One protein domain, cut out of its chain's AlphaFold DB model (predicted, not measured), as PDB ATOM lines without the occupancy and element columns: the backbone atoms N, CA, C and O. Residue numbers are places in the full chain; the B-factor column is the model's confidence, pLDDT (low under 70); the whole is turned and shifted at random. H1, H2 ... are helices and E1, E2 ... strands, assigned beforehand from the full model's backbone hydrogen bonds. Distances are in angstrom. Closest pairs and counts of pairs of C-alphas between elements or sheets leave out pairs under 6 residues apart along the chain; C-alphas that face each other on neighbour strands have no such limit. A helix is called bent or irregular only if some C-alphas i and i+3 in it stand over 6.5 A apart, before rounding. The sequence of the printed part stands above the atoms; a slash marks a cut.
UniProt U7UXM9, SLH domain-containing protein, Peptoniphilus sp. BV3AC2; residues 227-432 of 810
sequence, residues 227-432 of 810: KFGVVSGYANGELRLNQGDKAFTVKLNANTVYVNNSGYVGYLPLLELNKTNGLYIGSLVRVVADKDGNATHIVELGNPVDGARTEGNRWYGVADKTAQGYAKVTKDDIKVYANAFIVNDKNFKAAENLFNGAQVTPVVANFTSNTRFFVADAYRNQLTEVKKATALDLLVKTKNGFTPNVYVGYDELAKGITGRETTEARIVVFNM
ATOM      1  N   LYS A 227      -7.062 -14.179  12.986       78.38
ATOM      2  CA  LYS A 227      -6.269 -13.191  13.696       78.38
ATOM      3  C   LYS A 227      -6.837 -13.036  15.088       78.38
ATOM      4  O   LYS A 227      -8.039 -13.147  15.313       78.38
ATOM      5  N   PHE A 228      -5.941 -12.788  16.024       86.06
ATOM      6  CA  PHE A 228      -6.298 -12.495  17.398       86.06
ATOM      7  C   PHE A 228      -5.960 -11.046  17.653       86.06
ATOM      8  O   PHE A 228      -4.915 -10.562  17.208       86.06
ATOM      9  N   GLY A 229      -6.826 -10.372  18.383       90.69
ATOM     10  CA  GLY A 229      -6.533  -9.026  18.801       90.69
ATOM     11  C   GLY A 229      -7.372  -8.605  19.979       90.69
ATOM     12  O   GLY A 229      -8.455  -9.137  20.223       90.69
ATOM     13  N   VAL A 230      -6.830  -7.635  20.694       90.31
ATOM     14  CA  VAL A 230      -7.591  -6.854  21.656       90.31
ATOM     15  C   VAL A 230      -8.339  -5.787  20.876       90.31
ATOM     16  O   VAL A 230      -7.747  -5.096  20.048       90.31
ATOM     17  N   VAL A 231      -9.635  -5.658  21.116       87.19
ATOM     18  CA  VAL A 231     -10.444  -4.589  20.534       87.19
ATOM     19  C   VAL A 231      -9.871  -3.244  20.967       87.19
ATOM     20  O   VAL A 231      -9.820  -2.940  22.159       87.19
ATOM     21  N   SER A 232      -9.457  -2.442  19.988       81.25
ATOM     22  CA  SER A 232      -8.854  -1.127  20.206       81.25
ATOM     23  C   SER A 232      -9.735   0.029  19.735       81.25
ATOM     24  O   SER A 232      -9.438   1.178  20.042       81.25
ATOM     25  N   GLY A 233     -10.825  -0.254  19.018       73.88
ATOM     26  CA  GLY A 233     -11.763   0.766  18.562       73.88
ATOM     27  C   GLY A 233     -12.788   0.234  17.567       73.88
ATOM     28  O   GLY A 233     -12.697  -0.898  17.093       73.88
ATOM     29  N   TYR A 234     -13.735   1.094  17.198       69.06
ATOM     30  CA  TYR A 234     -14.720   0.836  16.150       69.06
ATOM     31  C   TYR A 234     -14.928   2.106  15.338       69.06
ATOM     32  O   TYR A 234     -15.145   3.165  15.913       69.06
ATOM     33  N   ALA A 235     -14.870   2.016  14.012       58.28
ATOM     34  CA  ALA A 235     -15.152   3.156  13.144       58.28
ATOM     35  C   ALA A 235     -15.655   2.675  11.782       58.28
ATOM     36  O   ALA A 235     -15.149   1.693  11.255       58.28
ATOM     37  N   ASN A 236     -16.630   3.374  11.193       54.88
ATOM     38  CA  ASN A 236     -17.082   3.149   9.809       54.88
ATOM     39  C   ASN A 236     -17.549   1.716   9.483       54.88
ATOM     40  O   ASN A 236     -17.368   1.240   8.366       54.88
ATOM     41  N   GLY A 237     -18.157   1.011  10.444       60.41
ATOM     42  CA  GLY A 237     -18.531  -0.393  10.247       60.41
ATOM     43  C   GLY A 237     -17.324  -1.330  10.210       60.41
ATOM     44  O   GLY A 237     -17.448  -2.461   9.764       60.41
ATOM     45  N   GLU A 238     -16.166  -0.884  10.688       72.75
ATOM     46  CA  GLU A 238     -14.969  -1.690  10.846       72.75
ATOM     47  C   GLU A 238     -14.595  -1.817  12.329       72.75
ATOM     48  O   GLU A 238     -14.706  -0.868  13.114       72.75
ATOM     49  N   LEU A 239     -14.149  -3.008  12.717       78.00
ATOM     50  CA  LEU A 239     -13.617  -3.307  14.041       78.00
ATOM     51  C   LEU A 239     -12.091  -3.166  14.005       78.00
ATOM     52  O   LEU A 239     -11.417  -3.840  13.220       78.00
ATOM     53  N   ARG A 240     -11.551  -2.299  14.868       84.62
ATOM     54  CA  ARG A 240     -10.109  -2.086  15.030       84.62
ATOM     55  C   ARG A 240      -9.577  -2.996  16.126       84.62
ATOM     56  O   ARG A 240     -10.151  -3.099  17.212       84.62
ATOM     57  N   LEU A 241      -8.479  -3.668  15.813       87.69
ATOM     58  CA  LEU A 241      -7.862  -4.672  16.663       87.69
ATOM     59  C   LEU A 241      -6.385  -4.382  16.796       87.69
ATOM     60  O   LEU A 241      -5.710  -4.085  15.811       87.69
ATOM     61  N   ASN A 242      -5.889  -4.538  18.017       90.50
ATOM     62  CA  ASN A 242      -4.529  -4.221  18.409       90.50
ATOM     63  C   ASN A 242      -4.148  -2.747  18.143       90.50
ATOM     64  O   ASN A 242      -4.929  -1.943  17.624       90.50
ATOM     65  N   GLN A 243      -2.922  -2.384  18.509       82.06
ATOM     66  CA  GLN A 243      -2.326  -1.066  18.283       82.06
ATOM     67  C   GLN A 243      -0.864  -1.213  17.832       82.06
ATOM     68  O   GLN A 243      -0.261  -2.284  17.979       82.06
ATOM     69  N   GLY A 244      -0.296  -0.134  17.284       79.25
ATOM     70  CA  GLY A 244       1.082  -0.100  16.780       79.25
ATOM     71  C   GLY A 244       1.311  -1.083  15.629       79.25
ATOM     72  O   GLY A 244       0.425  -1.303  14.808       79.25
ATOM     73  N   ASP A 245       2.477  -1.729  15.608       82.12
ATOM     74  CA  ASP A 245       2.901  -2.643  14.530       82.12
ATOM     75  C   ASP A 245       2.020  -3.893  14.373       82.12
ATOM     76  O   ASP A 245       2.121  -4.623  13.385       82.12
ATOM     77  N   LYS A 246       1.180  -4.186  15.371       85.50
ATOM     78  CA  LYS A 246       0.246  -5.319  15.365       85.50
ATOM     79  C   LYS A 246      -1.188  -4.904  15.050       85.50
ATOM     80  O   LYS A 246      -2.049  -5.784  15.034       85.50
ATOM     81  N   ALA A 247      -1.442  -3.613  14.827       86.31
ATOM     82  CA  ALA A 247      -2.764  -3.089  14.518       86.31
ATOM     83  C   ALA A 247      -3.290  -3.652  13.194       86.31
ATOM     84  O   ALA A 247      -2.574  -3.738  12.198       86.31
ATOM     85  N   PHE A 248      -4.567  -4.010  13.176       87.50
ATOM     86  CA  PHE A 248      -5.283  -4.347  11.956       87.50
ATOM     87  C   PHE A 248      -6.768  -4.035  12.114       87.50
ATOM     88  O   PHE A 248      -7.262  -3.710  13.194       87.50
ATOM     89  N   THR A 249      -7.500  -4.083  11.010       85.06
ATOM     90  CA  THR A 249      -8.918  -3.734  10.978       85.06
ATOM     91  C   THR A 249      -9.675  -4.746  10.131       85.06
ATOM     92  O   THR A 249      -9.117  -5.319   9.193       85.06
ATOM     93  N   VAL A 250     -10.924  -5.006  10.507       79.50
ATOM     94  CA  VAL A 250     -11.821  -5.926   9.804       79.50
ATOM     95  C   VAL A 250     -13.153  -5.244   9.539       79.50
ATOM     96  O   VAL A 250     -13.708  -4.584  10.415       79.50
ATOM     97  N   LYS A 251     -13.681  -5.414   8.332       77.44
ATOM     98  CA  LYS A 251     -14.965  -4.854   7.912       77.44
ATOM     99  C   LYS A 251     -16.100  -5.710   8.434       77.44
ATOM    100  O   LYS A 251     -16.069  -6.931   8.314       77.44
ATOM    101  N   LEU A 252     -17.116  -5.076   8.983       70.88
ATOM    102  CA  LEU A 252     -18.317  -5.718   9.489       70.88
ATOM    103  C   LEU A 252     -19.431  -5.531   8.464       70.88
ATOM    104  O   LEU A 252     -19.582  -4.464   7.873       70.88
ATOM    105  N   ASN A 253     -20.235  -6.566   8.256       61.28
ATOM    106  CA  ASN A 253     -21.397  -6.500   7.377       61.28
ATOM    107  C   ASN A 253     -22.579  -7.279   7.971       61.28
ATOM    108  O   ASN A 253     -22.473  -7.888   9.033       61.28
ATOM    109  N   ALA A 254     -23.723  -7.256   7.281       56.97
ATOM    110  CA  ALA A 254     -24.956  -7.902   7.738       56.97
ATOM    111  C   ALA A 254     -24.838  -9.428   7.935       56.97
ATOM    112  O   ALA A 254     -25.664 -10.013   8.629       56.97
ATOM    113  N   ASN A 255     -23.822 -10.063   7.346       57.59
ATOM    114  CA  ASN A 255     -23.566 -11.499   7.440       57.59
ATOM    115  C   ASN A 255     -22.437 -11.842   8.427       57.59
ATOM    116  O   ASN A 255     -22.090 -13.016   8.555       57.59
ATOM    117  N   THR A 256     -21.832 -10.854   9.093       64.12
ATOM    118  CA  THR A 256     -20.804 -11.103  10.107       64.12
ATOM    119  C   THR A 256     -21.440 -11.764  11.327       64.12
ATOM    120  O   THR A 256     -22.289 -11.174  11.993       64.12
ATOM    121  N   VAL A 257     -21.010 -12.984  11.645       63.16
ATOM    122  CA  VAL A 257     -21.502 -13.743  12.797       63.16
ATOM    123  C   VAL A 257     -20.701 -13.366  14.037       63.16
ATOM    124  O   VAL A 257     -19.481 -13.528  14.069       63.16
ATOM    125  N   TYR A 258     -21.381 -12.898  15.081       70.19
ATOM    126  CA  TYR A 258     -20.774 -12.664  16.386       70.19
ATOM    127  C   TYR A 258     -21.147 -13.778  17.366       70.19
ATOM    128  O   TYR A 258     -22.315 -14.144  17.507       70.19
ATOM    129  N   VAL A 259     -20.139 -14.299  18.061       67.31
ATOM    130  CA  VAL A 259     -20.294 -15.268  19.143       67.31
ATOM    131  C   VAL A 259     -19.709 -14.641  20.398       67.31
ATOM    132  O   VAL A 259     -18.504 -14.391  20.474       67.31
ATOM    133  N   ASN A 260     -20.570 -14.366  21.374       65.44
ATOM    134  CA  ASN A 260     -20.126 -13.872  22.672       65.44
ATOM    135  C   ASN A 260     -19.454 -14.994  23.482       65.44
ATOM    136  O   ASN A 260     -19.568 -16.183  23.162       65.44
ATOM    137  N   ASN A 261     -18.843 -14.634  24.609       60.41
ATOM    138  CA  ASN A 261     -18.198 -15.598  25.505       60.41
ATOM    139  C   ASN A 261     -19.179 -16.576  26.211       60.41
ATOM    140  O   ASN A 261     -18.792 -17.366  27.071       60.41
ATOM    141  N   SER A 262     -20.480 -16.533  25.880       54.16
ATOM    142  CA  SER A 262     -21.495 -17.452  26.409       54.16
ATOM    143  C   SER A 262     -21.777 -18.658  25.500       54.16
ATOM    144  O   SER A 262     -22.459 -19.589  25.931       54.16
ATOM    145  N   GLY A 263     -21.239 -18.664  24.272       47.50
ATOM    146  CA  GLY A 263     -21.448 -19.726  23.281       47.50
ATOM    147  C   GLY A 263     -22.784 -19.646  22.528       47.50
ATOM    148  O   GLY A 263     -23.062 -20.508  21.698       47.50
ATOM    149  N   TYR A 264     -23.601 -18.619  22.784       45.22
ATOM    150  CA  TYR A 264     -24.842 -18.362  22.054       45.22
ATOM    151  C   TYR A 264     -24.581 -17.488  20.823       45.22
ATOM    152  O   TYR A 264     -23.967 -16.424  20.912       45.22
ATOM    153  N   VAL A 265     -25.081 -17.930  19.668       42.31
ATOM    154  CA  VAL A 265     -25.032 -17.167  18.414       42.31
ATOM    155  C   VAL A 265     -26.179 -16.162  18.415       42.31
ATOM    156  O   VAL A 265     -27.342 -16.532  18.249       42.31
ATOM    157  N   GLY A 266     -25.861 -14.887  18.611       41.41
ATOM    158  CA  GLY A 266     -26.791 -13.801  18.327       41.41
ATOM    159  C   GLY A 266     -26.676 -13.420  16.855       41.41
ATOM    160  O   GLY A 266     -25.631 -12.936  16.432       41.41
ATOM    161  N   TYR A 267     -27.735 -13.609  16.067       42.75
ATOM    162  CA  TYR A 267     -27.869 -12.912  14.784       42.75
ATOM    163  C   TYR A 267     -28.152 -11.441  15.084       42.75
ATOM    164  O   TYR A 267     -29.309 -11.051  15.195       42.75
ATOM    165  N   LEU A 268     -27.113 -10.633  15.275       41.72
ATOM    166  CA  LEU A 268     -27.274  -9.189  15.403       41.72
ATOM    167  C   LEU A 268     -26.250  -8.481  14.512       41.72
ATOM    168  O   LEU A 268     -25.046  -8.661  14.709       41.72
ATOM    169  N   PRO A 269     -26.693  -7.650  13.552       44.91
ATOM    170  CA  PRO A 269     -25.827  -6.658  12.940       44.91
ATOM    171  C   PRO A 269     -25.244  -5.780  14.052       44.91
ATOM    172  O   PRO A 269     -25.978  -5.294  14.912       44.91
ATOM    173  N   LEU A 270     -23.932  -5.531  14.025       44.28
ATOM    174  CA  LEU A 270     -23.225  -4.738  15.043       44.28
ATOM    175  C   LEU A 270     -23.813  -3.326  15.276       44.28
ATOM    176  O   LEU A 270     -23.540  -2.720  16.310       44.28
ATOM    177  N   LEU A 271     -24.661  -2.823  14.365       41.31
ATOM    178  CA  LEU A 271     -25.441  -1.593  14.546       41.31
ATOM    179  C   LEU A 271     -26.426  -1.638  15.737       41.31
ATOM    180  O   LEU A 271     -26.792  -0.577  16.237       41.31
ATOM    181  N   GLU A 272     -26.842  -2.818  16.211       40.88
ATOM    182  CA  GLU A 272     -27.812  -2.962  17.313       40.88
ATOM    183  C   GLU A 272     -27.183  -3.195  18.703       40.88
ATOM    184  O   GLU A 272     -27.892  -3.177  19.709       40.88
ATOM    185  N   LEU A 273     -25.854  -3.327  18.821       46.62
ATOM    186  CA  LEU A 273     -25.168  -3.597  20.104       46.62
ATOM    187  C   LEU A 273     -25.103  -2.396  21.070       46.62
ATOM    188  O   LEU A 273     -24.495  -2.474  22.134       46.62
ATOM    189  N   ASN A 274     -25.792  -1.300  20.748       40.75
ATOM    190  CA  ASN A 274     -25.937  -0.120  21.604       40.75
ATOM    191  C   ASN A 274     -26.982  -0.305  22.731       40.75
ATOM    192  O   ASN A 274     -27.396   0.668  23.360       40.75
ATOM    193  N   LYS A 275     -27.422  -1.543  22.997       37.06
ATOM    194  CA  LYS A 275     -28.224  -1.913  24.171       37.06
ATOM    195  C   LYS A 275     -27.496  -3.007  24.957       37.06
ATOM    196  O   LYS A 275     -27.697  -4.198  24.751       37.06
ATOM    197  N   THR A 276     -26.592  -2.559  25.824       34.53
ATOM    198  CA  THR A 276     -26.096  -3.245  27.034       34.53
ATOM    199  C   THR A 276     -25.376  -4.608  26.933       34.53
ATOM    200  O   THR A 276     -24.879  -5.037  27.962       34.53
ATOM    201  N   ASN A 277     -25.211  -5.251  25.762       45.97
ATOM    202  CA  ASN A 277     -24.586  -6.595  25.632       45.97
ATOM    203  C   ASN A 277     -23.519  -6.725  24.498       45.97
ATOM    204  O   ASN A 277     -23.432  -7.768  23.846       45.97
ATOM    205  N   GLY A 278     -22.749  -5.667  24.197       58.44
ATOM    206  CA  GLY A 278     -21.802  -5.607  23.060       58.44
ATOM    207  C   GLY A 278     -20.348  -6.043  23.330       58.44
ATOM    208  O   GLY A 278     -19.986  -6.364  24.454       58.44
ATOM    209  N   LEU A 279     -19.518  -6.033  22.273       69.69
ATOM    210  CA  LEU A 279     -18.071  -6.311  22.293       69.69
ATOM    211  C   LEU A 279     -17.296  -5.074  22.811       69.69
ATOM    212  O   LEU A 279     -17.358  -4.004  22.202       69.69
ATOM    213  N   TYR A 280     -16.567  -5.193  23.921       76.19
ATOM    214  CA  TYR A 280     -15.935  -4.058  24.616       76.19
ATOM    215  C   TYR A 280     -14.566  -3.687  24.034       76.19
ATOM    216  O   TYR A 280     -13.841  -4.552  23.546       76.19
ATOM    217  N   ILE A 281     -14.159  -2.414  24.156       76.94
ATOM    218  CA  ILE A 281     -12.732  -2.060  24.063       76.94
ATOM    219  C   ILE A 281     -11.992  -2.868  25.132       76.94
ATOM    220  O   ILE A 281     -12.453  -2.967  26.264       76.94
ATOM    221  N   GLY A 282     -10.882  -3.506  24.773       81.31
ATOM    222  CA  GLY A 282     -10.196  -4.442  25.662       81.31
ATOM    223  C   GLY A 282     -10.690  -5.890  25.598       81.31
ATOM    224  O   GLY A 282     -10.036  -6.763  26.171       81.31
ATOM    225  N   SER A 283     -11.794  -6.189  24.896       86.44
ATOM    226  CA  SER A 283     -12.182  -7.580  24.633       86.44
ATOM    227  C   SER A 283     -11.112  -8.275  23.798       86.44
ATOM    228  O   SER A 283     -10.675  -7.753  22.769       86.44
ATOM    229  N   LEU A 284     -10.712  -9.477  24.204       90.75
ATOM    230  CA  LEU A 284      -9.922 -10.359  23.358       90.75
ATOM    231  C   LEU A 284     -10.866 -11.075  22.398       90.75
ATOM    232  O   LEU A 284     -11.755 -11.819  22.825       90.75
ATOM    233  N   VAL A 285     -10.617 -10.920  21.103       86.25
ATOM    234  CA  VAL A 285     -11.358 -11.632  20.065       86.25
ATOM    235  C   VAL A 285     -10.449 -12.438  19.160       86.25
ATOM    236  O   VAL A 285      -9.298 -12.087  18.883       86.25
ATOM    237  N   ARG A 286     -11.027 -13.514  18.639       81.50
ATOM    238  CA  ARG A 286     -10.563 -14.211  17.450       81.50
ATOM    239  C   ARG A 286     -11.450 -13.787  16.286       81.50
ATOM    240  O   ARG A 286     -12.672 -13.903  16.368       81.50
ATOM    241  N   VAL A 287     -10.844 -13.336  15.196       76.88
ATOM    242  CA  VAL A 287     -11.561 -12.917  13.992       76.88
ATOM    243  C   VAL A 287     -11.171 -13.773  12.807       76.88
ATOM    244  O   VAL A 287      -9.997 -14.078  12.608       76.88
ATOM    245  N   VAL A 288     -12.178 -14.129  12.019       72.19
ATOM    246  CA  VAL A 288     -12.048 -14.826  10.744       72.19
ATOM    247  C   VAL A 288     -12.550 -13.888   9.655       72.19
ATOM    248  O   VAL A 288     -13.743 -13.567   9.619       72.19
ATOM    249  N   ALA A 289     -11.657 -13.446   8.777       67.31
ATOM    250  CA  ALA A 289     -11.979 -12.513   7.703       67.31
ATOM    251  C   ALA A 289     -11.685 -13.135   6.336       67.31
ATOM    252  O   ALA A 289     -10.794 -13.970   6.197       67.31
ATOM    253  N   ASP A 290     -12.456 -12.743   5.325       60.81
ATOM    254  CA  ASP A 290     -12.127 -13.083   3.946       60.81
ATOM    255  C   ASP A 290     -10.894 -12.302   3.452       60.81
ATOM    256  O   ASP A 290     -10.365 -11.410   4.122       60.81
ATOM    257  N   LYS A 291     -10.433 -12.640   2.243       59.56
ATOM    258  CA  LYS A 291      -9.277 -12.003   1.593       59.56
ATOM    259  C   LYS A 291      -9.426 -10.485   1.390       59.56
ATOM    260  O   LYS A 291      -8.423  -9.809   1.191       59.56
ATOM    261  N   ASP A 292     -10.652  -9.963   1.428       62.44
ATOM    262  CA  ASP A 292     -10.980  -8.551   1.209       62.44
ATOM    263  C   ASP A 292     -11.161  -7.791   2.544       62.44
ATOM    264  O   ASP A 292     -11.464  -6.591   2.564       62.44
ATOM    265  N   GLY A 293     -10.938  -8.484   3.669       68.50
ATOM    266  CA  GLY A 293     -10.987  -7.945   5.022       68.50
ATOM    267  C   GLY A 293     -12.374  -7.969   5.660       68.50
ATOM    268  O   GLY A 293     -12.525  -7.417   6.749       68.50
ATOM    269  N   ASN A 294     -13.384  -8.591   5.039       70.31
ATOM    270  CA  ASN A 294     -14.714  -8.704   5.636       70.31
ATOM    271  C   ASN A 294     -14.743  -9.819   6.679       70.31
ATOM    272  O   ASN A 294     -14.501 -10.988   6.375       70.31
ATOM    273  N   ALA A 295     -15.078  -9.465   7.915       72.62
ATOM    274  CA  ALA A 295     -15.273 -10.405   8.999       72.62
ATOM    275  C   ALA A 295     -16.461 -11.316   8.681       72.62
ATOM    276  O   ALA A 295     -17.600 -10.871   8.534       72.62
ATOM    277  N   THR A 296     -16.191 -12.614   8.613       65.06
ATOM    278  CA  THR A 296     -17.233 -13.641   8.552       65.06
ATOM    279  C   THR A 296     -17.662 -14.040   9.957       65.06
ATOM    280  O   THR A 296     -18.852 -14.207  10.199       65.06
ATOM    281  N   HIS A 297     -16.703 -14.144  10.886       69.88
ATOM    282  CA  HIS A 297     -16.941 -14.535  12.272       69.88
ATOM    283  C   HIS A 297     -16.069 -13.729  13.231       69.88
ATOM    284  O   HIS A 297     -14.869 -13.552  13.000       69.88
ATOM    285  N   ILE A 298     -16.667 -13.303  14.338       75.31
ATOM    286  CA  ILE A 298     -15.987 -12.707  15.485       75.31
ATOM    287  C   ILE A 298     -16.362 -13.530  16.706       75.31
ATOM    288  O   ILE A 298     -17.540 -13.672  17.025       75.31
ATOM    289  N   VAL A 299     -15.354 -14.070  17.380       75.75
ATOM    290  CA  VAL A 299     -15.532 -14.882  18.583       75.75
ATOM    291  C   VAL A 299     -14.848 -14.188  19.744       75.75
ATOM    292  O   VAL A 299     -13.626 -14.023  19.742       75.75
ATOM    293  N   GLU A 300     -15.640 -13.772  20.726       79.50
ATOM    294  CA  GLU A 300     -15.133 -13.195  21.965       79.50
ATOM    295  C   GLU A 300     -14.596 -14.297  22.881       79.50
ATOM    296  O   GLU A 300     -15.302 -15.241  23.230       79.50
ATOM    297  N   LEU A 301     -13.323 -14.175  23.259       79.69
ATOM    298  CA  LEU A 301     -12.633 -15.106  24.155       79.69
ATOM    299  C   LEU A 301     -12.666 -14.597  25.606       79.69
ATOM    300  O   LEU A 301     -12.701 -15.373  26.562       79.69
ATOM    301  N   GLY A 302     -12.711 -13.283  25.791       83.50
ATOM    302  CA  GLY A 302     -12.925 -12.666  27.091       83.50
ATOM    303  C   GLY A 302     -13.096 -11.163  26.976       83.50
ATOM    304  O   GLY A 302     -12.700 -10.571  25.971       83.50
ATOM    305  N   ASN A 303     -13.688 -10.548  27.998       82.81
ATOM    306  CA  ASN A 303     -13.979  -9.117  27.994       82.81
ATOM    307  C   ASN A 303     -13.745  -8.453  29.367       82.81
ATOM    308  O   ASN A 303     -13.541  -9.154  30.356       82.81
ATOM    309  N   PRO A 304     -13.702  -7.112  29.466       77.56
ATOM    310  CA  PRO A 304     -13.460  -6.410  30.736       77.56
ATOM    311  C   PRO A 304     -14.584  -6.549  31.776       77.56
ATOM    312  O   PRO A 304     -14.377  -6.265  32.956       77.56
ATOM    313  N   VAL A 305     -15.778  -6.977  31.361       73.50
ATOM    314  CA  VAL A 305     -16.964  -7.088  32.220       73.50
ATOM    315  C   VAL A 305     -17.085  -8.478  32.844       73.50
ATOM    316  O   VAL A 305     -17.204  -8.600  34.065       73.50
ATOM    317  N   ASP A 306     -16.995  -9.508  32.014       74.50
ATOM    318  CA  ASP A 306     -17.247 -10.911  32.345       74.50
ATOM    319  C   ASP A 306     -15.960 -11.753  32.408       74.50
ATOM    320  O   ASP A 306     -15.980 -12.878  32.913       74.50
ATOM    321  N   GLY A 307     -14.850 -11.216  31.883       80.81
ATOM    322  CA  GLY A 307     -13.578 -11.914  31.702       80.81
ATOM    323  C   GLY A 307     -13.708 -13.155  30.806       80.81
ATOM    324  O   GLY A 307     -14.473 -13.139  29.840       80.81
ATOM    325  N   ALA A 308     -12.928 -14.207  31.070       81.50
ATOM    326  CA  ALA A 308     -13.087 -15.527  30.464       81.50
ATOM    327  C   ALA A 308     -14.037 -16.418  31.285       81.50
ATOM    328  O   ALA A 308     -13.801 -16.683  32.463       81.50
ATOM    329  N   ARG A 309     -15.081 -16.967  30.657       72.75
ATOM    330  CA  ARG A 309     -16.059 -17.826  31.341       72.75
ATOM    331  C   ARG A 309     -15.405 -19.108  31.882       72.75
ATOM    332  O   ARG A 309     -14.742 -19.810  31.125       72.75
ATOM    333  N   THR A 310     -15.600 -19.419  33.167       63.06
ATOM    334  CA  THR A 310     -14.881 -20.492  33.896       63.06
ATOM    335  C   THR A 310     -15.667 -21.794  34.077       63.06
ATOM    336  O   THR A 310     -15.067 -22.863  34.172       63.06
ATOM    337  N   GLU A 311     -17.002 -21.756  34.099       56.38
ATOM    338  CA  GLU A 311     -17.830 -22.964  34.237       56.38
ATOM    339  C   GLU A 311     -18.021 -23.661  32.885       56.38
ATOM    340  O   GLU A 311     -18.653 -23.119  31.979       56.38
ATOM    341  N   GLY A 312     -17.455 -24.864  32.734       54.66
ATOM    342  CA  GLY A 312     -17.665 -25.750  31.579       54.66
ATOM    343  C   GLY A 312     -17.023 -25.318  30.252       54.66
ATOM    344  O   GLY A 312     -17.127 -26.059  29.277       54.66
ATOM    345  N   ASN A 313     -16.351 -24.164  30.195       59.47
ATOM    346  CA  ASN A 313     -15.920 -23.558  28.935       59.47
ATOM    347  C   ASN A 313     -14.436 -23.760  28.603       59.47
ATOM    348  O   ASN A 313     -13.571 -23.895  29.466       59.47
ATOM    349  N   ARG A 314     -14.190 -23.786  27.293       63.16
ATOM    350  CA  ARG A 314     -12.899 -23.871  26.613       63.16
ATOM    351  C   ARG A 314     -12.874 -22.795  25.537       63.16
ATOM    352  O   ARG A 314     -13.925 -22.486  24.969       63.16
ATOM    353  N   TRP A 315     -11.713 -22.247  25.209       68.44
ATOM    354  CA  TRP A 315     -11.602 -21.416  24.013       68.44
ATOM    355  C   TRP A 315     -11.457 -22.338  22.808       68.44
ATOM    356  O   TRP A 315     -10.365 -22.809  22.504       68.44
ATOM    357  N   TYR A 316     -12.568 -22.646  22.143       56.97
ATOM    358  CA  TYR A 316     -12.618 -23.632  21.060       56.97
ATOM    359  C   TYR A 316     -11.539 -23.386  19.986       56.97
ATOM    360  O   TYR A 316     -11.509 -22.348  19.318       56.97
ATOM    361  N   GLY A 317     -10.634 -24.361  19.833       58.59
ATOM    362  CA  GLY A 317      -9.497 -24.295  18.906       58.59
ATOM    363  C   GLY A 317      -8.381 -23.323  19.312       58.59
ATOM    364  O   GLY A 317      -7.577 -22.950  18.463       58.59
ATOM    365  N   VAL A 318      -8.354 -22.877  20.571       70.69
ATOM    366  CA  VAL A 318      -7.343 -21.967  21.136       70.69
ATOM    367  C   VAL A 318      -6.777 -22.516  22.445       70.69
ATOM    368  O   VAL A 318      -5.565 -22.485  22.617       70.69
ATOM    369  N   ALA A 319      -7.638 -22.984  23.358       73.62
ATOM    370  CA  ALA A 319      -7.250 -23.580  24.633       73.62
ATOM    371  C   ALA A 319      -8.326 -24.535  25.186       73.62
ATOM    372  O   ALA A 319      -9.521 -24.230  25.095       73.62
ATOM    373  N   ASP A 320      -7.915 -25.640  25.810       73.88
ATOM    374  CA  ASP A 320      -8.825 -26.652  26.381       73.88
ATOM    375  C   ASP A 320      -9.598 -26.175  27.614       73.88
ATOM    376  O   ASP A 320     -10.696 -26.669  27.899       73.88
ATOM    377  N   LYS A 321      -9.029 -25.231  28.361       83.44
ATOM    378  CA  LYS A 321      -9.591 -24.669  29.588       83.44
ATOM    379  C   LYS A 321      -9.302 -23.182  29.692       83.44
ATOM    380  O   LYS A 321      -8.387 -22.647  29.065       83.44
ATOM    381  N   THR A 322     -10.087 -22.516  30.523       86.69
ATOM    382  CA  THR A 322      -9.946 -21.098  30.842       86.69
ATOM    383  C   THR A 322      -9.863 -20.900  32.352       86.69
ATOM    384  O   THR A 322     -10.388 -21.686  33.143       86.69
ATOM    385  N   ALA A 323      -9.174 -19.845  32.769       87.06
ATOM    386  CA  ALA A 323      -9.150 -19.358  34.141       87.06
ATOM    387  C   ALA A 323      -9.169 -17.830  34.137       87.06
ATOM    388  O   ALA A 323      -8.633 -17.207  33.220       87.06
ATOM    389  N   GLN A 324      -9.751 -17.226  35.172       87.19
ATOM    390  CA  GLN A 324      -9.752 -15.776  35.344       87.19
ATOM    391  C   GLN A 324      -9.680 -15.357  36.811       87.19
ATOM    392  O   GLN A 324     -10.125 -16.103  37.684       87.19
ATOM    393  N   GLY A 325      -9.179 -14.150  37.076       81.25
ATOM    394  CA  GLY A 325      -9.159 -13.539  38.406       81.25
ATOM    395  C   GLY A 325      -7.874 -12.762  38.680       81.25
ATOM    396  O   GLY A 325      -7.271 -12.201  37.765       81.25
ATOM    397  N   TYR A 326      -7.441 -12.744  39.944       80.88
ATOM    398  CA  TYR A 326      -6.103 -12.264  40.296       80.88
ATOM    399  C   TYR A 326      -5.063 -13.303  39.922       80.88
ATOM    400  O   TYR A 326      -5.270 -14.504  40.112       80.88
ATOM    401  N   ALA A 327      -3.914 -12.829  39.463       85.50
ATOM    402  CA  ALA A 327      -2.801 -13.681  39.118       85.50
ATOM    403  C   ALA A 327      -1.524 -13.297  39.862       85.50
ATOM    404  O   ALA A 327      -1.189 -12.119  39.994       85.50
ATOM    405  N   LYS A 328      -0.764 -14.307  40.287       86.75
ATOM    406  CA  LYS A 328       0.680 -14.158  40.486       86.75
ATOM    407  C   LYS A 328       1.376 -14.599  39.217       86.75
ATOM    408  O   LYS A 328       1.193 -15.732  38.778       86.75
ATOM    409  N   VAL A 329       2.159 -13.695  38.647       89.25
ATOM    410  CA  VAL A 329       2.867 -13.917  37.389       89.25
ATOM    411  C   VAL A 329       4.358 -13.974  37.679       89.25
ATOM    412  O   VAL A 329       4.905 -13.063  38.306       89.25
ATOM    413  N   THR A 330       5.010 -15.044  37.239       89.56
ATOM    414  CA  THR A 330       6.468 -15.178  37.280       89.56
ATOM    415  C   THR A 330       7.035 -15.121  35.860       89.56
ATOM    416  O   THR A 330       6.326 -14.841  34.897       89.56
ATOM    417  N   LYS A 331       8.342 -15.354  35.705       88.62
ATOM    418  CA  LYS A 331       8.967 -15.439  34.376       88.62
ATOM    419  C   LYS A 331       8.599 -16.732  33.620       88.62
ATOM    420  O   LYS A 331       8.727 -16.761  32.388       88.62
ATOM    421  N   ASP A 332       8.164 -17.760  34.355       91.44
ATOM    422  CA  ASP A 332       7.982 -19.134  33.872       91.44
ATOM    423  C   ASP A 332       6.519 -19.593  33.929       91.44
ATOM    424  O   ASP A 332       6.122 -20.429  33.124       91.44
ATOM    425  N   ASP A 333       5.708 -19.053  34.839       93.38
ATOM    426  CA  ASP A 333       4.331 -19.494  35.054       93.38
ATOM    427  C   ASP A 333       3.377 -18.361  35.458       93.38
ATOM    428  O   ASP A 333       3.768 -17.232  35.787       93.38
ATOM    429  N   ILE A 334       2.087 -18.695  35.443       92.50
ATOM    430  CA  ILE A 334       1.024 -17.881  36.014       92.50
ATOM    431  C   ILE A 334       0.135 -18.710  36.932       92.50
ATOM    432  O   ILE A 334      -0.246 -19.834  36.608       92.50
ATOM    433  N   LYS A 335      -0.209 -18.133  38.084       91.31
ATOM    434  CA  LYS A 335      -1.101 -18.727  39.084       91.31
ATOM    435  C   LYS A 335      -2.342 -17.866  39.211       91.31
ATOM    436  O   LYS A 335      -2.259 -16.779  39.781       91.31
ATOM    437  N   VAL A 336      -3.456 -18.341  38.666       88.19
ATOM    438  CA  VAL A 336      -4.735 -17.625  38.600       88.19
ATOM    439  C   VAL A 336      -5.666 -18.125  39.699       88.19
ATOM    440  O   VAL A 336      -5.952 -19.318  39.796       88.19
ATOM    441  N   TYR A 337      -6.155 -17.207  40.522       80.75
ATOM    442  CA  TYR A 337      -7.053 -17.494  41.634       80.75
ATOM    443  C   TYR A 337      -8.492 -17.178  41.208       80.75
ATOM    444  O   TYR A 337      -8.888 -16.011  41.124       80.75
ATOM    445  N   ALA A 338      -9.245 -18.236  40.888       65.19
ATOM    446  CA  ALA A 338     -10.628 -18.154  40.425       65.19
ATOM    447  C   ALA A 338     -11.555 -17.541  41.495       65.19
ATOM    448  O   ALA A 338     -11.334 -17.734  42.687       65.19
ATOM    449  N   ASN A 339     -12.594 -16.817  41.055       55.28
ATOM    450  CA  ASN A 339     -13.584 -16.066  41.861       55.28
ATOM    451  C   ASN A 339     -13.131 -14.719  42.441       55.28
ATOM    452  O   ASN A 339     -13.855 -14.109  43.221       55.28
ATOM    453  N   ALA A 340     -11.981 -14.210  42.008       55.31
ATOM    454  CA  ALA A 340     -11.505 -12.887  42.391       55.31
ATOM    455  C   ALA A 340     -11.447 -11.910  41.194       55.31
ATOM    456  O   ALA A 340     -10.610 -11.023  41.135       55.31
ATOM    457  N   PHE A 341     -12.315 -12.068  40.195       57.69
ATOM    458  CA  PHE A 341     -12.445 -11.099  39.100       57.69
ATOM    459  C   PHE A 341     -13.352  -9.948  39.564       57.69
ATOM    460  O   PHE A 341     -14.485 -10.204  39.973       57.69
ATOM    461  N   ILE A 342     -12.863  -8.700  39.593       55.28
ATOM    462  CA  ILE A 342     -13.619  -7.602  40.214       55.28
ATOM    463  C   ILE A 342     -14.580  -6.937  39.223       55.28
ATOM    464  O   ILE A 342     -14.205  -6.431  38.170       55.28
ATOM    465  N   VAL A 343     -15.834  -6.918  39.678       49.91
ATOM    466  CA  VAL A 343     -17.061  -6.350  39.110       49.91
ATOM    467  C   VAL A 343     -17.015  -4.852  38.743       49.91
ATOM    468  O   VAL A 343     -17.629  -4.361  37.811       49.91
ATOM    469  N   ASN A 344     -16.374  -4.070  39.619       47.62
ATOM    470  CA  ASN A 344     -16.654  -2.641  39.784       47.62
ATOM    471  C   ASN A 344     -15.389  -1.844  40.137       47.62
ATOM    472  O   ASN A 344     -14.710  -2.133  41.122       47.62
ATOM    473  N   ASP A 345     -15.134  -0.804  39.345       47.28
ATOM    474  CA  ASP A 345     -13.874  -0.054  39.235       47.28
ATOM    475  C   ASP A 345     -13.609   0.965  40.361       47.28
ATOM    476  O   ASP A 345     -12.593   1.652  40.379       47.28
ATOM    477  N   LYS A 346     -14.504   1.102  41.347       40.41
ATOM    478  CA  LYS A 346     -14.411   2.245  42.274       40.41
ATOM    479  C   LYS A 346     -13.304   2.148  43.317       40.41
ATOM    480  O   LYS A 346     -13.079   3.131  44.006       40.41
ATOM    481  N   ASN A 347     -12.614   1.015  43.456       41.66
ATOM    482  CA  ASN A 347     -11.494   0.895  44.387       41.66
ATOM    483  C   ASN A 347     -10.585  -0.297  44.053       41.66
ATOM    484  O   ASN A 347     -10.791  -1.401  44.557       41.66
ATOM    485  N   PHE A 348      -9.468  -0.033  43.368       43.84
ATOM    486  CA  PHE A 348      -8.277  -0.902  43.392       43.84
ATOM    487  C   PHE A 348      -7.860  -1.294  44.832       43.84
ATOM    488  O   PHE A 348      -7.215  -2.316  45.037       43.84
ATOM    489  N   LYS A 349      -8.257  -0.503  45.845       40.78
ATOM    490  CA  LYS A 349      -8.041  -0.759  47.279       40.78
ATOM    491  C   LYS A 349      -8.980  -1.811  47.894       40.78
ATOM    492  O   LYS A 349      -8.583  -2.474  48.844       40.78
ATOM    493  N   ALA A 350     -10.194  -2.008  47.370       40.44
ATOM    494  CA  ALA A 350     -11.136  -3.005  47.904       40.44
ATOM    495  C   ALA A 350     -10.680  -4.447  47.603       40.44
ATOM    496  O   ALA A 350     -10.953  -5.365  48.371       40.44
ATOM    497  N   ALA A 351      -9.909  -4.615  46.525       44.25
ATOM    498  CA  ALA A 351      -9.205  -5.842  46.172       44.25
ATOM    499  C   ALA A 351      -8.227  -6.335  47.247       44.25
ATOM    500  O   ALA A 351      -8.052  -7.538  47.424       44.25
ATOM    501  N   GLU A 352      -7.583  -5.399  47.951       44.78
ATOM    502  CA  GLU A 352      -6.529  -5.670  48.932       44.78
ATOM    503  C   GLU A 352      -7.096  -6.368  50.185       44.78
ATOM    504  O   GLU A 352      -6.405  -7.178  50.796       44.78
ATOM    505  N   ASN A 353      -8.386  -6.149  50.485       44.50
ATOM    506  CA  ASN A 353      -9.090  -6.696  51.654       44.50
ATOM    507  C   ASN A 353      -9.874  -7.996  51.379       44.50
ATOM    508  O   ASN A 353     -10.349  -8.629  52.318       44.50
ATOM    509  N   LEU A 354     -10.033  -8.406  50.113       48.09
ATOM    510  CA  LEU A 354     -10.798  -9.608  49.734       48.09
ATOM    511  C   LEU A 354      -9.970 -10.904  49.768       48.09
ATOM    512  O   LEU A 354     -10.531 -11.991  49.656       48.09
ATOM    513  N   PHE A 355      -8.652 -10.812  49.968       50.25
ATOM    514  CA  PHE A 355      -7.763 -11.969  50.094       50.25
ATOM    515  C   PHE A 355      -7.308 -12.180  51.543       50.25
ATOM    516  O   PHE A 355      -6.147 -11.971  51.884       50.25
ATOM    517  N   ASN A 356      -8.199 -12.699  52.389       44.97
ATOM    518  CA  ASN A 356      -7.750 -13.545  53.496       44.97
ATOM    519  C   ASN A 356      -7.475 -14.925  52.898       44.97
ATOM    520  O   ASN A 356      -8.410 -15.632  52.539       44.97
ATOM    521  N   GLY A 357      -6.195 -15.261  52.714       44.88
ATOM    522  CA  GLY A 357      -5.677 -16.402  51.947       44.88
ATOM    523  C   GLY A 357      -6.037 -17.814  52.434       44.88
ATOM    524  O   GLY A 357      -5.174 -18.685  52.444       44.88
ATOM    525  N   ALA A 358      -7.288 -18.077  52.794       43.34
ATOM    526  CA  ALA A 358      -7.787 -19.397  53.130       43.34
ATOM    527  C   ALA A 358      -8.788 -19.868  52.055       43.34
ATOM    528  O   ALA A 358      -9.807 -19.219  51.844       43.34
ATOM    529  N   GLN A 359      -8.519 -21.039  51.452       52.03
ATOM    530  CA  GLN A 359      -9.477 -21.934  50.757       52.03
ATOM    531  C   GLN A 359      -9.635 -21.894  49.212       52.03
ATOM    532  O   GLN A 359     -10.603 -22.470  48.724       52.03
ATOM    533  N   VAL A 360      -8.726 -21.330  48.394       62.72
ATOM    534  CA  VAL A 360      -8.819 -21.503  46.913       62.72
ATOM    535  C   VAL A 360      -7.505 -21.977  46.291       62.72
ATOM    536  O   VAL A 360      -6.496 -21.272  46.320       62.72
ATOM    537  N   THR A 361      -7.530 -23.172  45.695       75.62
ATOM    538  CA  THR A 361      -6.418 -23.727  44.910       75.62
ATOM    539  C   THR A 361      -6.303 -22.971  43.580       75.62
ATOM    540  O   THR A 361      -7.272 -22.960  42.818       75.62
ATOM    541  N   PRO A 362      -5.159 -22.328  43.273       83.88
ATOM    542  CA  PRO A 362      -5.000 -21.608  42.019       83.88
ATOM    543  C   PRO A 362      -4.867 -22.562  40.836       83.88
ATOM    544  O   PRO A 362      -4.272 -23.636  40.942       83.88
ATOM    545  N   VAL A 363      -5.325 -22.103  39.676       87.38
ATOM    546  CA  VAL A 363      -4.957 -22.701  38.395       87.38
ATOM    547  C   VAL A 363      -3.542 -22.250  38.061       87.38
ATOM    548  O   VAL A 363      -3.282 -21.054  37.927       87.38
ATOM    549  N   VAL A 364      -2.627 -23.204  37.935       90.56
ATOM    550  CA  VAL A 364      -1.264 -22.950  37.460       90.56
ATOM    551  C   VAL A 364      -1.230 -23.216  35.962       90.56
ATOM    552  O   VAL A 364      -1.745 -24.242  35.529       90.56
ATOM    553  N   ALA A 365      -0.632 -22.326  35.174       92.25
ATOM    554  CA  ALA A 365      -0.362 -22.546  33.756       92.25
ATOM    555  C   ALA A 365       1.068 -22.104  33.420       92.25
ATOM    556  O   ALA A 365       1.468 -20.982  33.735       92.25
ATOM    557  N   ASN A 366       1.842 -22.987  32.790       93.62
ATOM    558  CA  ASN A 366       3.243 -22.732  32.464       93.62
ATOM    559  C   ASN A 366       3.372 -21.969  31.145       93.62
ATOM    560  O   ASN A 366       2.640 -22.228  30.187       93.62
ATOM    561  N   PHE A 367       4.326 -21.048  31.076       93.50
ATOM    562  CA  PHE A 367       4.653 -20.323  29.857       93.50
ATOM    563  C   PHE A 367       5.600 -21.133  28.978       93.50
ATOM    564  O   PHE A 367       6.601 -21.675  29.440       93.50
ATOM    565  N   THR A 368       5.327 -21.139  27.679       87.88
ATOM    566  CA  THR A 368       6.168 -21.768  26.658       87.88
ATOM    567  C   THR A 368       6.506 -20.760  25.562       87.88
ATOM    568  O   THR A 368       6.053 -19.613  25.582       87.88
ATOM    569  N   SER A 369       7.294 -21.174  24.569       83.62
ATOM    570  CA  SER A 369       7.540 -20.362  23.367       83.62
ATOM    571  C   SER A 369       6.265 -20.057  22.574       83.62
ATOM    572  O   SER A 369       6.256 -19.121  21.782       83.62
ATOM    573  N   ASN A 370       5.204 -20.839  22.787       82.50
ATOM    574  CA  ASN A 370       3.935 -20.716  22.077       82.50
ATOM    575  C   ASN A 370       2.916 -19.858  22.843       82.50
ATOM    576  O   ASN A 370       1.845 -19.576  22.309       82.50
ATOM    577  N   THR A 371       3.221 -19.447  24.079       91.19
ATOM    578  CA  THR A 371       2.339 -18.577  24.863       91.19
ATOM    579  C   THR A 371       2.342 -17.167  24.283       91.19
ATOM    580  O   THR A 371       3.389 -16.526  24.167       91.19
ATOM    581  N   ARG A 372       1.153 -16.659  23.960       94.06
ATOM    582  CA  ARG A 372       0.949 -15.290  23.473       94.06
ATOM    583  C   ARG A 372       0.416 -14.402  24.588       94.06
ATOM    584  O   ARG A 372      -0.400 -14.838  25.400       94.06
ATOM    585  N   PHE A 373       0.872 -13.155  24.613       95.19
ATOM    586  CA  PHE A 373       0.546 -12.199  25.665       95.19
ATOM    587  C   PHE A 373      -0.151 -10.989  25.066       95.19
ATOM    588  O   PHE A 373       0.370 -10.352  24.153       95.19
ATOM    589  N   PHE A 374      -1.314 -10.658  25.607       94.62
ATOM    590  CA  PHE A 374      -2.061  -9.472  25.227       94.62
ATOM    591  C   PHE A 374      -2.200  -8.562  26.438       94.62
ATOM    592  O   PHE A 374      -2.481  -9.014  27.550       94.62
ATOM    593  N   VAL A 375      -1.998  -7.273  26.211       89.25
ATOM    594  CA  VAL A 375      -2.298  -6.239  27.196       89.25
ATOM    595  C   VAL A 375      -3.531  -5.512  26.693       89.25
ATOM    596  O   VAL A 375      -3.604  -5.122  25.526       89.25
ATOM    597  N   ALA A 376      -4.513  -5.401  27.575       85.94
ATOM    598  CA  ALA A 376      -5.708  -4.612  27.387       85.94
ATOM    599  C   ALA A 376      -5.731  -3.551  28.496       85.94
ATOM    600  O   ALA A 376      -6.421  -3.694  29.497       85.94
ATOM    601  N   ASP A 377      -4.911  -2.514  28.354       74.25
ATOM    602  CA  ASP A 377      -4.833  -1.358  29.250       74.25
ATOM    603  C   ASP A 377      -5.077  -0.087  28.427       74.25
ATOM    604  O   ASP A 377      -4.165   0.505  27.846       74.25
ATOM    605  N   ALA A 378      -6.346   0.311  28.342       65.94
ATOM    606  CA  ALA A 378      -6.754   1.481  27.571       65.94
ATOM    607  C   ALA A 378      -6.166   2.784  28.142       65.94
ATOM    608  O   ALA A 378      -5.797   3.672  27.379       65.94
ATOM    609  N   TYR A 379      -5.993   2.876  29.467       60.09
ATOM    610  CA  TYR A 379      -5.461   4.065  30.141       60.09
ATOM    611  C   TYR A 379      -4.024   4.380  29.746       60.09
ATOM    612  O   TYR A 379      -3.649   5.544  29.620       60.09
ATOM    613  N   ARG A 380      -3.215   3.339  29.541       60.12
ATOM    614  CA  ARG A 380      -1.835   3.480  29.061       60.12
ATOM    615  C   ARG A 380      -1.717   3.383  27.545       60.12
ATOM    616  O   ARG A 380      -0.598   3.343  27.039       60.12
ATOM    617  N   ASN A 381      -2.845   3.361  26.830       67.12
ATOM    618  CA  ASN A 381      -2.910   3.168  25.385       67.12
ATOM    619  C   ASN A 381      -2.153   1.902  24.937       67.12
ATOM    620  O   ASN A 381      -1.292   1.933  24.056       67.12
ATOM    621  N   GLN A 382      -2.431   0.795  25.625       75.12
ATOM    622  CA  GLN A 382      -1.825  -0.512  25.406       75.12
ATOM    623  C   GLN A 382      -2.923  -1.544  25.193       75.12
ATOM    624  O   GLN A 382      -3.280  -2.304  26.087       75.12
ATOM    625  N   LEU A 383      -3.477  -1.553  23.986       84.31
ATOM    626  CA  LEU A 383      -4.505  -2.496  23.552       84.31
ATOM    627  C   LEU A 383      -3.916  -3.347  22.433       84.31
ATOM    628  O   LEU A 383      -4.245  -3.136  21.272       84.31
ATOM    629  N   THR A 384      -2.954  -4.220  22.739       90.69
ATOM    630  CA  THR A 384      -2.187  -4.937  21.705       90.69
ATOM    631  C   THR A 384      -1.529  -6.226  22.202       90.69
ATOM    632  O   THR A 384      -1.405  -6.478  23.402       90.69
ATOM    633  N   GLU A 385      -1.088  -7.053  21.255       94.06
ATOM    634  CA  GLU A 385      -0.218  -8.197  21.524       94.06
ATOM    635  C   GLU A 385       1.216  -7.726  21.786       94.06
ATOM    636  O   GLU A 385       1.784  -6.947  21.019       94.06
ATOM    637  N   VAL A 386       1.830  -8.241  22.848       91.00
ATOM    638  CA  VAL A 386       3.181  -7.872  23.274       91.00
ATOM    639  C   VAL A 386       4.052  -9.105  23.502       91.00
ATOM    640  O   VAL A 386       3.579 -10.228  23.670       91.00
ATOM    641  N   LYS A 387       5.372  -8.903  23.529       92.56
ATOM    642  CA  LYS A 387       6.316  -9.955  23.934       92.56
ATOM    643  C   LYS A 387       6.198 -10.212  25.437       92.56
ATOM    644  O   LYS A 387       5.903  -9.291  26.192       92.56
ATOM    645  N   LYS A 388       6.547 -11.425  25.882       92.31
ATOM    646  CA  LYS A 388       6.525 -11.821  27.303       92.31
ATOM    647  C   LYS A 388       7.190 -10.794  28.227       92.31
ATOM    648  O   LYS A 388       6.573 -10.378  29.194       92.31
ATOM    649  N   ALA A 389       8.420 -10.373  27.921       86.94
ATOM    650  CA  ALA A 389       9.155  -9.411  28.750       86.94
ATOM    651  C   ALA A 389       8.390  -8.086  28.906       86.94
ATOM    652  O   ALA A 389       8.152  -7.639  30.019       86.94
ATOM    653  N   THR A 390       7.903  -7.535  27.793       84.94
ATOM    654  CA  THR A 390       7.077  -6.325  27.783       84.94
ATOM    655  C   THR A 390       5.784  -6.518  28.573       84.94
ATOM    656  O   THR A 390       5.414  -5.653  29.351       84.94
ATOM    657  N   ALA A 391       5.117  -7.665  28.437       85.25
ATOM    658  CA  ALA A 391       3.905  -7.960  29.197       85.25
ATOM    659  C   ALA A 391       4.157  -7.956  30.715       85.25
ATOM    660  O   ALA A 391       3.334  -7.447  31.467       85.25
ATOM    661  N   LEU A 392       5.301  -8.500  31.152       83.69
ATOM    662  CA  LEU A 392       5.700  -8.557  32.561       83.69
ATOM    663  C   LEU A 392       6.052  -7.177  33.139       83.69
ATOM    664  O   LEU A 392       5.736  -6.916  34.301       83.69
ATOM    665  N   ASP A 393       6.669  -6.303  32.339       80.44
ATOM    666  CA  ASP A 393       7.010  -4.929  32.737       80.44
ATOM    667  C   ASP A 393       5.769  -4.038  32.876       80.44
ATOM    668  O   ASP A 393       5.746  -3.110  33.683       80.44
ATOM    669  N   LEU A 394       4.719  -4.338  32.109       72.19
ATOM    670  CA  LEU A 394       3.464  -3.585  32.093       72.19
ATOM    671  C   LEU A 394       2.457  -4.052  33.151       72.19
ATOM    672  O   LEU A 394       1.376  -3.476  33.273       72.19
ATOM    673  N   LEU A 395       2.795  -5.077  33.937       75.31
ATOM    674  CA  LEU A 395       1.919  -5.573  34.992       75.31
ATOM    675  C   LEU A 395       1.706  -4.513  36.061       75.31
ATOM    676  O   LEU A 395       2.618  -4.175  36.820       75.31
ATOM    677  N   VAL A 396       0.456  -4.103  36.235       65.50
ATOM    678  CA  VAL A 396       0.068  -3.449  37.477       65.50
ATOM    679  C   VAL A 396      -0.055  -4.498  38.567       65.50
ATOM    680  O   VAL A 396      -0.756  -5.502  38.432       65.50
ATOM    681  N   LYS A 397       0.685  -4.264  39.649       68.69
ATOM    682  CA  LYS A 397       0.732  -5.131  40.820       68.69
ATOM    683  C   LYS A 397       0.094  -4.416  42.003       68.69
ATOM    684  O   LYS A 397       0.341  -3.233  42.228       68.69
ATOM    685  N   THR A 398      -0.707  -5.141  42.773       63.88
ATOM    686  CA  THR A 398      -1.140  -4.723  44.111       63.88
ATOM    687  C   THR A 398       0.062  -4.689  45.062       63.88
ATOM    688  O   THR A 398       1.122  -5.236  44.734       63.88
ATOM    689  N   LYS A 399      -0.078  -4.120  46.273       61.06
ATOM    690  CA  LYS A 399       1.023  -4.126  47.261       61.06
ATOM    691  C   LYS A 399       1.499  -5.542  47.607       61.06
ATOM    692  O   LYS A 399       2.668  -5.741  47.913       61.06
ATOM    693  N   ASN A 400       0.614  -6.531  47.475       64.00
ATOM    694  CA  ASN A 400       0.895  -7.947  47.728       64.00
ATOM    695  C   ASN A 400       1.438  -8.703  46.496       64.00
ATOM    696  O   ASN A 400       1.566  -9.930  46.523       64.00
ATOM    697  N   GLY A 401       1.746  -7.995  45.403       71.62
ATOM    698  CA  GLY A 401       2.386  -8.554  44.210       71.62
ATOM    699  C   GLY A 401       1.457  -9.333  43.273       71.62
ATOM    700  O   GLY A 401       1.951 -10.122  42.469       71.62
ATOM    701  N   PHE A 402       0.139  -9.141  43.368       77.12
ATOM    702  CA  PHE A 402      -0.840  -9.755  42.464       77.12
ATOM    703  C   PHE A 402      -1.238  -8.796  41.341       77.12
ATOM    704  O   PHE A 402      -1.353  -7.596  41.573       77.12
ATOM    705  N   THR A 403      -1.528  -9.324  40.157       80.31
ATOM    706  CA  THR A 403      -2.112  -8.574  39.039       80.31
ATOM    707  C   THR A 403      -3.615  -8.872  38.956       80.31
ATOM    708  O   THR A 403      -3.977 -10.049  38.919       80.31
ATOM    709  N   PRO A 404      -4.498  -7.855  38.965       77.44
ATOM    710  CA  PRO A 404      -5.945  -8.041  38.845       77.44
ATOM    711  C   PRO A 404      -6.383  -8.374  37.414       77.44
ATOM    712  O   PRO A 404      -5.648  -8.127  36.461       77.44
ATOM    713  N   ASN A 405      -7.624  -8.857  37.284       79.81
ATOM    714  CA  ASN A 405      -8.367  -8.960  36.020       79.81
ATOM    715  C   ASN A 405      -7.585  -9.642  34.887       79.81
ATOM    716  O   ASN A 405      -7.564  -9.205  33.734       79.81
ATOM    717  N   VAL A 406      -6.939 -10.751  35.229       87.06
ATOM    718  CA  VAL A 406      -6.241 -11.596  34.270       87.06
ATOM    719  C   VAL A 406      -7.173 -12.703  33.822       87.06
ATOM    720  O   VAL A 406      -7.870 -13.296  34.646       87.06
ATOM    721  N   TYR A 407      -7.142 -13.029  32.535       88.38
ATOM    722  CA  TYR A 407      -7.691 -14.286  32.043       88.38
ATOM    723  C   TYR A 407      -6.680 -15.042  31.188       88.38
ATOM    724  O   TYR A 407      -5.861 -14.463  30.470       88.38
ATOM    725  N   VAL A 408      -6.724 -16.363  31.314       90.94
ATOM    726  CA  VAL A 408      -5.769 -17.298  30.727       90.94
ATOM    727  C   VAL A 408      -6.535 -18.434  30.079       90.94
ATOM    728  O   VAL A 408      -7.368 -19.068  30.724       90.94
ATOM    729  N   GLY A 409      -6.210 -18.720  28.824       89.62
ATOM    730  CA  GLY A 409      -6.537 -19.986  28.180       89.62
ATOM    731  C   GLY A 409      -5.337 -20.915  28.264       89.62
ATOM    732  O   GLY A 409      -4.228 -20.514  27.895       89.62
ATOM    733  N   TYR A 410      -5.547 -22.135  28.743       89.00
ATOM    734  CA  TYR A 410      -4.500 -23.135  28.912       89.00
ATOM    735  C   TYR A 410      -4.960 -24.529  28.478       89.00
ATOM    736  O   TYR A 410      -6.149 -24.847  28.522       89.00
ATOM    737  N   ASP A 411      -3.991 -25.350  28.087       83.62
ATOM    738  CA  ASP A 411      -4.192 -26.759  27.760       83.62
ATOM    739  C   ASP A 411      -3.786 -27.639  28.940       83.62
ATOM    740  O   ASP A 411      -2.810 -27.349  29.636       83.62
ATOM    741  N   GLU A 412      -4.518 -28.731  29.146       81.50
ATOM    742  CA  GLU A 412      -4.173 -29.782  30.107       81.50
ATOM    743  C   GLU A 412      -3.533 -30.949  29.343       81.50
ATOM    744  O   GLU A 412      -4.217 -31.744  28.699       81.50
ATOM    745  N   LEU A 413      -2.207 -31.062  29.397       76.06
ATOM    746  CA  LEU A 413      -1.459 -32.094  28.684       76.06
ATOM    747  C   LEU A 413      -1.283 -33.353  29.535       76.06
ATOM    748  O   LEU A 413      -1.138 -33.281  30.755       76.06
ATOM    749  N   ALA A 414      -1.255 -34.512  28.866       68.69
ATOM    750  CA  ALA A 414      -1.037 -35.833  29.469       68.69
ATOM    751  C   ALA A 414      -1.988 -36.175  30.639       68.69
ATOM    752  O   ALA A 414      -1.651 -36.984  31.503       68.69
ATOM    753  N   LYS A 415      -3.184 -35.577  30.648       61.97
ATOM    754  CA  LYS A 415      -4.216 -35.787  31.667       61.97
ATOM    755  C   LYS A 415      -4.555 -37.274  31.825       61.97
ATOM    756  O   LYS A 415      -4.842 -37.952  30.842       61.97
ATOM    757  N   GLY A 416      -4.538 -37.768  33.061       59.84
ATOM    758  CA  GLY A 416      -4.729 -39.179  33.406       59.84
ATOM    759  C   GLY A 416      -3.438 -40.003  33.464       59.84
ATOM    760  O   GLY A 416      -3.503 -41.191  33.774       59.84
ATOM    761  N   ILE A 417      -2.269 -39.404  33.194       59.25
ATOM    762  CA  ILE A 417      -0.961 -40.072  33.261       59.25
ATOM    763  C   ILE A 417      -0.164 -39.513  34.446       59.25
ATOM    764  O   ILE A 417       0.476 -38.461  34.363       59.25
ATOM    765  N   THR A 418      -0.181 -40.245  35.562       58.00
ATOM    766  CA  THR A 418       0.455 -39.850  36.829       58.00
ATOM    767  C   THR A 418       1.924 -39.440  36.642       58.00
ATOM    768  O   THR A 418       2.732 -40.195  36.105       58.00
ATOM    769  N   GLY A 419       2.276 -38.234  37.104       59.25
ATOM    770  CA  GLY A 419       3.646 -37.700  37.068       59.25
ATOM    771  C   GLY A 419       4.068 -37.023  35.757       59.25
ATOM    772  O   GLY A 419       5.209 -36.577  35.665       59.25
ATOM    773  N   ARG A 420       3.183 -36.935  34.752       57.88
ATOM    774  CA  ARG A 420       3.434 -36.219  33.483       57.88
ATOM    775  C   ARG A 420       2.404 -35.139  33.159       57.88
ATOM    776  O   ARG A 420       2.544 -34.476  32.138       57.88
ATOM    777  N   GLU A 421       1.391 -34.971  34.004       70.06
ATOM    778  CA  GLU A 421       0.365 -33.947  33.826       70.06
ATOM    779  C   GLU A 421       0.981 -32.552  33.927       70.06
ATOM    780  O   GLU A 421       1.601 -32.196  34.932       70.06
ATOM    781  N   THR A 422       0.802 -31.756  32.877       77.00
ATOM    782  CA  THR A 422       1.276 -30.373  32.836       77.00
ATOM    783  C   THR A 422       0.217 -29.478  32.229       77.00
ATOM    784  O   THR A 422      -0.479 -29.870  31.296       77.00
ATOM    785  N   THR A 423       0.146 -28.244  32.703       86.62
ATOM    786  CA  THR A 423      -0.703 -27.205  32.128       86.62
ATOM    787  C   THR A 423       0.141 -26.201  31.351       86.62
ATOM    788  O   THR A 423       1.124 -25.671  31.873       86.62
ATOM    789  N   GLU A 424      -0.233 -25.915  30.107       89.25
ATOM    790  CA  GLU A 424       0.468 -24.945  29.256       89.25
ATOM    791  C   GLU A 424      -0.436 -23.767  28.907       89.25
ATOM    792  O   GLU A 424      -1.509 -23.946  28.337       89.25
ATOM    793  N   ALA A 425       0.011 -22.543  29.188       92.50
ATOM    794  CA  ALA A 425      -0.696 -21.336  28.784       92.50
ATOM    795  C   ALA A 425      -0.589 -21.127  27.264       92.50
ATOM    796  O   ALA A 425       0.509 -21.100  26.699       92.50
ATOM    797  N   ARG A 426      -1.726 -20.904  26.604       89.06
ATOM    798  CA  ARG A 426      -1.800 -20.568  25.174       89.06
ATOM    799  C   ARG A 426      -1.907 -19.070  24.958       89.06
ATOM    800  O   ARG A 426      -1.122 -18.496  24.203       89.06
ATOM    801  N   ILE A 427      -2.836 -18.430  25.658       92.50
ATOM    802  CA  ILE A 427      -3.017 -16.981  25.623       92.50
ATOM    803  C   ILE A 427      -3.210 -16.473  27.052       92.50
ATOM    804  O   ILE A 427      -4.009 -17.020  27.812       92.50
ATOM    805  N   VAL A 428      -2.485 -15.410  27.386       94.38
ATOM    806  CA  VAL A 428      -2.609 -14.663  28.640       94.38
ATOM    807  C   VAL A 428      -3.029 -13.244  28.303       94.38
ATOM    808  O   VAL A 428      -2.408 -12.610  27.445       94.38
ATOM    809  N   VAL A 429      -4.055 -12.739  28.985       92.75
ATOM    810  CA  VAL A 429      -4.493 -11.353  28.829       92.75
ATOM    811  C   VAL A 429      -4.503 -10.627  30.159       92.75
ATOM    812  O   VAL A 429      -5.120 -11.080  31.123       92.75
ATOM    813  N   PHE A 430      -3.846  -9.472  30.180       89.69
ATOM    814  CA  PHE A 430      -3.876  -8.525  31.288       89.69
ATOM    815  C   PHE A 430      -4.921  -7.456  30.978       89.69
ATOM    816  O   PHE A 430      -4.654  -6.566  30.173       89.69
ATOM    817  N   ASN A 431      -6.123  -7.581  31.551       81.44
ATOM    818  CA  ASN A 431      -7.257  -6.733  31.196       81.44
ATOM    819  C   ASN A 431      -7.554  -5.688  32.268       81.44
ATOM    820  O   ASN A 431      -8.256  -5.929  33.243       81.44
ATOM    821  N   MET A 432      -7.005  -4.507  32.054       70.38
ATOM    822  CA  MET A 432      -7.102  -3.346  32.921       70.38
ATOM    823  C   MET A 432      -8.031  -2.254  32.370       70.38
ATOM    824  O   MET A 432      -7.925  -1.092  32.763       70.38
TER     825      MET A 432
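Overview. This is residues 227 to 432 of the 810 residues of the protein "SLH domain-containing protein" of Peptoniphilus sp. BV3AC2 (UniProt U7UXM9). Two strongly twisted sheets, each folded back on itself, sit partly face to face with their strands crossed: E7 to E13 make the larger lobe and E1 to E6 the smaller, which is curled like part of a barrel. Short helix H2 packs on the larger sheet, which curls round it; the hairpin of E12 and E13 ends in a turn, residues 414 to 421, that reaches far from the smaller lobe, and H1 lies in a long loop away from both sheets. The printed part has 206 residues, with thirteen named strands and two named helices in the order E1 to E8, H1, E9 to E11, H2, E12, E13; the class is mostly strand, with 94 residues in named elements, under half. Both sheets are mixed, in the orders E9 E8 E7 E12 E13 E10 E11 and E3 E2 E1 E5 E6 E4. The whole is compact, with a radius of gyration of the C-alphas of 17.1 A and spans of 49 by 43 by 32 A.

Arrangement. The larger sheet runs, strand beside strand, E9 of residues 363 to 366, E8 of 333 to 337, E7 of 321 to 329, E12 of 403 to 413, E13 of 422 to 431, E10 of 372 to 377 and E11 of 382 to 386. It is a folded sheet, bent back on itself: E9 E8 face E12 E13 E10 E11, with E7 as the hinge, and E7 bends by 97 degrees at residue 326. The C-alphas of Asn 366 in E9 and Glu 424 in E13 are the closest of these two strands, 4.8 A apart. E12 and E13 form a hairpin, with N 409 and O 427 at 3.0 A, while E13 and E10 are parallel, with N 374 and O 428 at 2.9 A. H2, residues 388 to 393, is on this sheet, and its closest C-alphas to E10 are those of Lys 388 and Phe 373, 6.2 A apart. E11, H2 and E12 make a split strand-helix-strand unit, two strands running the same way with E13 and E10 between them, and its crossover is right-handed. H1, residues 350 to 353, is not on either sheet. The smaller sheet runs E3 of residues 248 to 251, E2 of 238 to 241, E1 of 227 to 235, E5 of 284 to 289, E6 of 295 to 302 and E4 of 257 to 259. E1 E2 E3 are a meander, each strand the antiparallel neighbour of the one before; N 240 and O 233 are 2.9 A apart. This sheet is folded too: E3 E2 face E5 E6 E4, with E1 as the hinge. E6 and E4 are parallel, with N 298 and O 257 at 2.8 A. The two sheets form a sandwich, two sheets face to face, with their strands at 89 degrees; the closest C-alphas of E1 and E11 are those of Ser 232 and Leu 383, 5.7 A apart. In H2 every O i to N i+4 pair is within hydrogen-bond range; H1 is too short for one.

Along the chain. E12 is the longest strand, 25.7 A from C-alpha 403 at (-2.112, -8.574, 39.039) to C-alpha 413; E13 measures 25.2 A and ends with C-alpha 431 at (-7.257, -6.733, 31.196). E1 begins with C-alpha 227 at (-6.269, -13.191, 13.696) and spans 18.6 A, E6 18.4 A and E7 18.2 A.

Size, cuts and confidence. The C-alphas farthest apart, those of Asn 236 and Thr 418, are 53.7 A apart. The printed part has no cut. The links E4 to E5, E6 to E7 and E8 to H1 are long. The mean pLDDT of the printed part is 71.8; residues 259 to 279 and 338 to 360 are among those under 70.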